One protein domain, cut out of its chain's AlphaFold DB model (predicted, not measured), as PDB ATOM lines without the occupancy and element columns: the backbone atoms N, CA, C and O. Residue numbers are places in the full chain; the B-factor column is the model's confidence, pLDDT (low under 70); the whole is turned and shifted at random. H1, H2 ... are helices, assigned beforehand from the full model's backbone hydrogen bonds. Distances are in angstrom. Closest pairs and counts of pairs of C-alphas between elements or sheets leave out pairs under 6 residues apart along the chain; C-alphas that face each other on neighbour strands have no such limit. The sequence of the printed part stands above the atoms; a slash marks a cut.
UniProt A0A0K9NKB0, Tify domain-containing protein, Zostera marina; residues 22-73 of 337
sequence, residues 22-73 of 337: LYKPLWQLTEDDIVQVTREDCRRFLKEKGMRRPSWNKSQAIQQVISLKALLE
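What this domain is: This is residues 22 to 73 of the 337 residues of the protein "Tify domain-containing protein" of Zostera marina (UniProt A0A0K9NKB0). Two helices, H2 and the longer H3, make a V that opens from their first residues, and the short H1 lies close to H3, near its residue 66. You are looking at 52 residues with three named helices, in the order H1, H2, H3, and no named strand: all helix. The whole is compact, with a radius of gyration of the C-alphas of 10.1 A, and spans 27 by 19 by 17 A.

How they stand to each other: Past residues 22 to 30 you reach H1, residues 31 to 36, then, over a tight link, H2, residues 39 to 48; the two are apart. H3, residues 58 to 72, touches H2 at a steep tilt of 57 degrees, the same way; their closest C-alphas, of Arg 39 and Lys 58, are 5.7 A apart. H1 and H3 are close but not clearly touching: their closest C-alphas, of Ile 34 and Ile 66, are 7.9 A apart. In H1, H2 and H3 every O i to N i+4 pair is within hydrogen-bond range.

Where its parts are: Find C-alpha 31 at (30.221, 47.698, -15.868), where H1 begins; it runs 8.7 A. H2 runs 14.5 A. H3 runs 21.6 A to C-alpha 72 at (25.758, 53.092, -3.410).

The domain as a whole: The C-alphas farthest apart, of Gln 28 and Ser 55, are 28.0 A apart. The printed part has no cut, and the link from H2 to H3 is short. Residues 22 to 27 and 73 have pLDDT under 70.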
ATOM      1  N   LEU A  22      36.814  43.916  -6.912       65.00
ATOM      2  CA  LEU A  22      36.232  44.290  -5.619       65.00
ATOM      3  C   LEU A  22      37.231  44.837  -4.584       65.00
ATOM      4  O   LEU A  22      36.828  45.134  -3.462       65.00
ATOM      5  N   TYR A  23      38.517  44.947  -4.928       64.06
ATOM      6  CA  TYR A  23      39.499  45.652  -4.098       64.06
ATOM      7  C   TYR A  23      39.319  47.176  -4.183       64.06
ATOM      8  O   TYR A  23      39.722  47.916  -3.287       64.06
ATOM      9  N   LYS A  24      38.688  47.646  -5.265       68.88
ATOM     10  CA  LYS A  24      38.210  49.019  -5.402       68.88
ATOM     11  C   LYS A  24      36.918  49.177  -4.593       68.88
ATOM     12  O   LYS A  24      36.149  48.217  -4.469       68.88
ATOM     13  N   PRO A  25      36.639  50.365  -4.037       66.56
ATOM     14  CA  PRO A  25      35.378  50.586  -3.356       66.56
ATOM     15  C   PRO A  25      34.209  50.409  -4.335       66.56
ATOM     16  O   PRO A  25      34.299  50.767  -5.506       66.56
ATOM     17  N   LEU A  26      33.109  49.834  -3.841       63.62
ATOM     18  CA  LEU A  26      32.019  49.295  -4.662       63.62
ATOM     19  C   LEU A  26      31.404  50.318  -5.641       63.62
ATOM     20  O   LEU A  26      30.976  49.943  -6.724       63.62
ATOM     21  N   TRP A  27      31.419  51.604  -5.284       62.06
ATOM     22  CA  TRP A  27      30.919  52.720  -6.097       62.06
ATOM     23  C   TRP A  27      31.808  53.080  -7.299       62.06
ATOM     24  O   TRP A  27      31.372  53.801  -8.185       62.06
ATOM     25  N   GLN A  28      33.047  52.586  -7.352       75.50
ATOM     26  CA  GLN A  28      33.991  52.837  -8.446       75.50
ATOM     27  C   GLN A  28      34.074  51.662  -9.439       75.50
ATOM     28  O   GLN A  28      34.873  51.689 -10.374       75.50
ATOM     29  N   LEU A  29      33.282  50.605  -9.231       71.69
ATOM     30  CA  LEU A  29      33.226  49.460 -10.139       71.69
ATOM     31  C   LEU A  29      32.506  49.859 -11.431       71.69
ATOM     32  O   LEU A  29      31.314  50.163 -11.418       71.69
ATOM     33  N   THR A  30      33.210  49.829 -12.558       74.44
ATOM     34  CA  THR A  30      32.594  50.001 -13.882       74.44
ATOM     35  C   THR A  30      31.808  48.749 -14.295       74.44
ATOM     36  O   THR A  30      31.947  47.686 -13.689       74.44
ATOM     37  N   GLU A  31      30.971  48.850 -15.332       72.88
ATOM     38  CA  GLU A  31      30.221  47.698 -15.868       72.88
ATOM     39  C   GLU A  31      31.163  46.571 -16.335       72.88
ATOM     40  O   GLU A  31      30.930  45.397 -16.050       72.88
ATOM     41  N   ASP A  32      32.304  46.926 -16.933       72.56
ATOM     42  CA  ASP A  32      33.342  45.967 -17.331       72.56
ATOM     43  C   ASP A  32      33.976  45.247 -16.132       72.56
ATOM     44  O   ASP A  32      34.317  44.063 -16.226       72.56
ATOM     45  N   ASP A  33      34.116  45.938 -14.995       77.88
ATOM     46  CA  ASP A  33      34.601  45.342 -13.751       77.88
ATOM     47  C   ASP A  33      33.554  44.359 -13.193       77.88
ATOM     48  O   ASP A  33      33.919  43.263 -12.766       77.88
ATOM     49  N   ILE A  34      32.256  44.692 -13.250       74.00
ATOM     50  CA  ILE A  34      31.152  43.816 -12.806       74.00
ATOM     51  C   ILE A  34      31.114  42.518 -13.614       74.00
ATOM     52  O   ILE A  34      30.962  41.438 -13.037       74.00
ATOM     53  N   VAL A  35      31.281  42.607 -14.934       75.81
ATOM     54  CA  VAL A  35      31.315  41.432 -15.819       75.81
ATOM     55  C   VAL A  35      32.520  40.537 -15.503       75.81
ATOM     56  O   VAL A  35      32.430  39.311 -15.609       75.81
ATOM     57  N   GLN A  36      33.631  41.133 -15.062       76.88
ATOM     58  CA  GLN A  36      34.860  40.424 -14.703       76.88
ATOM     59  C   GLN A  36      34.892  39.903 -13.261       76.88
ATOM     60  O   GLN A  36      35.730  39.053 -12.949       76.88
ATOM     61  N   VAL A  37      33.993  40.357 -12.378       77.62
ATOM     62  CA  VAL A  37      33.930  39.887 -10.988       77.62
ATOM     63  C   VAL A  37      33.744  38.372 -10.957       77.62
ATOM     64  O   VAL A  37      32.729  37.803 -11.378       77.62
ATOM     65  N   THR A  38      34.739  37.683 -10.402       80.88
ATOM     66  CA  THR A  38      34.686  36.233 -10.300       80.88
ATOM     67  C   THR A  38      33.896  35.796  -9.068       80.88
ATOM     68  O   THR A  38      33.670  36.526  -8.102       80.88
ATOM     69  N   ARG A  39      33.491  34.521  -9.063       78.75
ATOM     70  CA  ARG A  39      32.825  33.894  -7.910       78.75
ATOM     71  C   ARG A  39      33.648  34.030  -6.628       78.75
ATOM     72  O   ARG A  39      33.072  34.147  -5.546       78.75
ATOM     73  N   GLU A  40      34.963  33.905  -6.752       81.38
ATOM     74  CA  GLU A  40      35.863  33.910  -5.606       81.38
ATOM     75  C   GLU A  40      36.032  35.327  -5.059       81.38
ATOM     76  O   GLU A  40      36.039  35.509  -3.843       81.38
ATOM     77  N   ASP A  41      35.994  36.328  -5.941       85.25
ATOM     78  CA  ASP A  41      35.986  37.744  -5.578       85.25
ATOM     79  C   ASP A  41      34.760  38.098  -4.737       85.25
ATOM     80  O   ASP A  41      34.914  38.549  -3.600       85.25
ATOM     81  N   CYS A  42      33.540  37.802  -5.215       84.56
ATOM     82  CA  CYS A  42      32.317  38.079  -4.443       84.56
ATOM     83  C   CYS A  42      32.353  37.426  -3.062       84.56
ATOM     84  O   CYS A  42      31.890  37.987  -2.070       84.56
ATOM     85  N   ARG A  43      32.881  36.202  -2.986       82.94
ATOM     86  CA  ARG A  43      32.960  35.460  -1.728       82.94
ATOM     87  C   ARG A  43      33.972  36.066  -0.770       82.94
ATOM     88  O   ARG A  43      33.673  36.115   0.420       82.94
ATOM     89  N   ARG A  44      35.132  36.508  -1.255       84.12
ATOM     90  CA  ARG A  44      36.133  37.198  -0.431       84.12
ATOM     91  C   ARG A  44      35.600  38.538   0.066       84.12
ATOM     92  O   ARG A  44      35.597  38.747   1.273       84.12
ATOM     93  N   PHE A  45      35.019  39.345  -0.819       84.81
ATOM     94  CA  PHE A  45      34.417  40.636  -0.479       84.81
ATOM     95  C   PHE A  45      33.303  40.514   0.572       84.81
ATOM     96  O   PHE A  45      33.315  41.191   1.596       84.81
ATOM     97  N   LEU A  46      32.359  39.583   0.386       88.81
ATOM     98  CA  LEU A  46      31.294  39.355   1.369       88.81
ATOM     99  C   LEU A  46      31.824  38.785   2.692       88.81
ATOM    100  O   LEU A  46      31.207  39.000   3.731       88.81
ATOM    101  N   LYS A  47      32.938  38.037   2.672       88.44
ATOM    102  CA  LYS A  47      33.584  37.516   3.888       88.44
ATOM    103  C   LYS A  47      34.245  38.638   4.674       88.44
ATOM    104  O   LYS A  47      34.059  38.696   5.882       88.44
ATOM    105  N   GLU A  48      34.950  39.525   3.987       87.25
ATOM    106  CA  GLU A  48      35.565  40.714   4.573       87.25
ATOM    107  C   GLU A  48      34.517  41.663   5.167       87.25
ATOM    108  O   GLU A  48      34.683  42.152   6.278       87.25
ATOM    109  N   LYS A  49      33.377  41.836   4.487       84.25
ATOM    110  CA  LYS A  49      32.241  42.628   4.985       84.25
ATOM    111  C   LYS A  49      31.366  41.911   6.028       84.25
ATOM    112  O   LYS A  49      30.321  42.436   6.393       84.25
ATOM    113  N   GLY A  50      31.725  40.702   6.474       86.88
ATOM    114  CA  GLY A  50      30.966  39.941   7.483       86.88
ATOM    115  C   GLY A  50      29.611  39.377   7.020       86.88
ATOM    116  O   GLY A  50      28.903  38.754   7.802       86.88
ATOM    117  N   MET A  51      29.252  39.528   5.742       86.62
ATOM    118  CA  MET A  51      27.968  39.103   5.157       86.62
ATOM    119  C   MET A  51      28.025  37.720   4.481       86.62
ATOM    120  O   MET A  51      27.113  37.309   3.758       86.62
ATOM    121  N   ARG A  52      29.115  36.969   4.656       88.62
ATOM    122  CA  ARG A  52      29.316  35.702   3.945       88.62
ATOM    123  C   ARG A  52      28.458  34.577   4.518       88.62
ATOM    124  O   ARG A  52      28.667  34.130   5.639       88.62
ATOM    125  N   ARG A  53      27.590  34.000   3.677       85.88
ATOM    126  CA  ARG A  53      26.802  32.797   4.010       85.88
ATOM    127  C   ARG A  53      27.309  31.537   3.291       85.88
ATOM    128  O   ARG A  53      27.368  31.538   2.060       85.88
ATOM    129  N   PRO A  54      27.633  30.431   3.988       77.75
ATOM    130  CA  PRO A  54      28.170  29.216   3.356       77.75
ATOM    131  C   PRO A  54      27.204  28.587   2.338       77.75
ATOM    132  O   PRO A  54      27.653  27.995   1.360       77.75
ATOM    133  N   SER A  55      25.897  28.797   2.519       82.69
ATOM    134  CA  SER A  55      24.831  28.322   1.632       82.69
ATOM    135  C   SER A  55      24.664  29.127   0.341       82.69
ATOM    136  O   SER A  55      23.995  28.652  -0.574       82.69
ATOM    137  N   TRP A  56      25.251  30.324   0.233       85.88
ATOM    138  CA  TRP A  56      25.088  31.141  -0.967       85.88
ATOM    139  C   TRP A  56      25.836  30.556  -2.169       85.88
ATOM    140  O   TRP A  56      27.062  30.343  -2.145       85.88
ATOM    141  N   ASN A  57      25.072  30.316  -3.236       84.75
ATOM    142  CA  ASN A  57      25.590  29.898  -4.532       84.75
ATOM    143  C   ASN A  57      26.216  31.097  -5.288       84.75
ATOM    144  O   ASN A  57      26.240  32.224  -4.793       84.75
ATOM    145  N   LYS A  58      26.813  30.844  -6.462       80.00
ATOM    146  CA  LYS A  58      27.556  31.870  -7.222       80.00
ATOM    147  C   LYS A  58      26.666  33.064  -7.585       80.00
ATOM    148  O   LYS A  58      27.067  34.193  -7.335       80.00
ATOM    149  N   SER A  59      25.488  32.814  -8.152       80.69
ATOM    150  CA  SER A  59      24.582  33.879  -8.582       80.69
ATOM    151  C   SER A  59      24.066  34.693  -7.401       80.69
ATOM    152  O   SER A  59      24.054  35.907  -7.498       80.69
ATOM    153  N   GLN A  60      23.758  34.062  -6.264       88.88
ATOM    154  CA  GLN A  60      23.342  34.769  -5.047       88.88
ATOM    155  C   GLN A  60      24.436  35.697  -4.507       88.88
ATOM    156  O   GLN A  60      24.150  36.822  -4.117       88.88
ATOM    157  N   ALA A  61      25.698  35.254  -4.513       87.00
ATOM    158  CA  ALA A  61      26.812  36.098  -4.084       87.00
ATOM    159  C   ALA A  61      27.030  37.287  -5.037       87.00
ATOM    160  O   ALA A  61      27.254  38.397  -4.568       87.00
ATOM    161  N   ILE A  62      26.929  37.060  -6.351       84.81
ATOM    162  CA  ILE A  62      27.057  38.117  -7.366       84.81
ATOM    163  C   ILE A  62      25.894  39.107  -7.259       84.81
ATOM    164  O   ILE A  62      26.126  40.304  -7.160       84.81
ATOM    165  N   GLN A  63      24.654  38.618  -7.200       88.06
ATOM    166  CA  GLN A  63      23.459  39.449  -7.040       88.06
ATOM    167  C   GLN A  63      23.528  40.294  -5.774       88.06
ATOM    168  O   GLN A  63      23.177  41.467  -5.815       88.06
ATOM    169  N   GLN A  64      24.035  39.737  -4.670       89.06
ATOM    170  CA  GLN A  64      24.222  40.514  -3.453       89.06
ATOM    171  C   GLN A  64      25.206  41.665  -3.677       89.06
ATOM    172  O   GLN A  64      24.927  42.794  -3.288       89.06
ATOM    173  N   VAL A  65      26.341  41.404  -4.323       86.56
ATOM    174  CA  VAL A  65      27.342  42.437  -4.616       86.56
ATOM    175  C   VAL A  65      26.779  43.508  -5.559       86.56
ATOM    176  O   VAL A  65      26.976  44.690  -5.300       86.56
ATOM    177  N   ILE A  66      26.003  43.120  -6.576       85.00
ATOM    178  CA  ILE A  66      25.320  44.058  -7.484       85.00
ATOM    179  C   ILE A  66      24.269  44.885  -6.734       85.00
ATOM    180  O   ILE A  66      24.216  46.098  -6.898       85.00
ATOM    181  N   SER A  67      23.466  44.266  -5.863       84.62
ATOM    182  CA  SER A  67      22.464  44.988  -5.066       84.62
ATOM    183  C   SER A  67      23.103  46.014  -4.131       84.62
ATOM    184  O   SER A  67      22.609  47.129  -4.005       84.62
ATOM    185  N   LEU A  68      24.249  45.674  -3.531       84.69
ATOM    186  CA  LEU A  68      25.024  46.609  -2.723       84.69
ATOM    187  C   LEU A  68      25.567  47.748  -3.587       84.69
ATOM    188  O   LEU A  68      25.565  48.888  -3.141       84.69
ATOM    189  N   LYS A  69      25.999  47.460  -4.821       82.19
ATOM    190  CA  LYS A  69      26.480  48.484  -5.753       82.19
ATOM    191  C   LYS A  69      25.370  49.476  -6.093       82.19
ATOM    192  O   LYS A  69      25.583  50.674  -5.974       82.19
ATOM    193  N   ALA A  70      24.178  48.980  -6.417       81.19
ATOM    194  CA  ALA A  70      23.025  49.804  -6.775       81.19
ATOM    195  C   ALA A  70      22.541  50.717  -5.634       81.19
ATOM    196  O   ALA A  70      22.008  51.787  -5.893       81.19
ATOM    197  N   LEU A  71      22.728  50.317  -4.371       81.06
ATOM    198  CA  LEU A  71      22.420  51.178  -3.221       81.06
ATOM    199  C   LEU A  71      23.443  52.307  -3.024       81.06
ATOM    200  O   LEU A  71      23.141  53.283  -2.341       81.06
ATOM    201  N   LEU A  72      24.657  52.143  -3.556       73.50
ATOM    202  CA  LEU A  72      25.758  53.092  -3.410       73.50
ATOM    203  C   LEU A  72      25.974  53.962  -4.653       73.50
ATOM    204  O   LEU A  72      26.641  54.985  -4.525       73.50
ATOM    205  N   GLU A  73      25.446  53.586  -5.820       69.00
ATOM    206  CA  GLU A  73      25.355  54.486  -6.971       69.00
ATOM    207  C   GLU A  73      24.265  55.535  -6.691       69.00
ATOM    208  O   GLU A  73      23.087  55.185  -6.572       69.00
TER     209      GLU A  73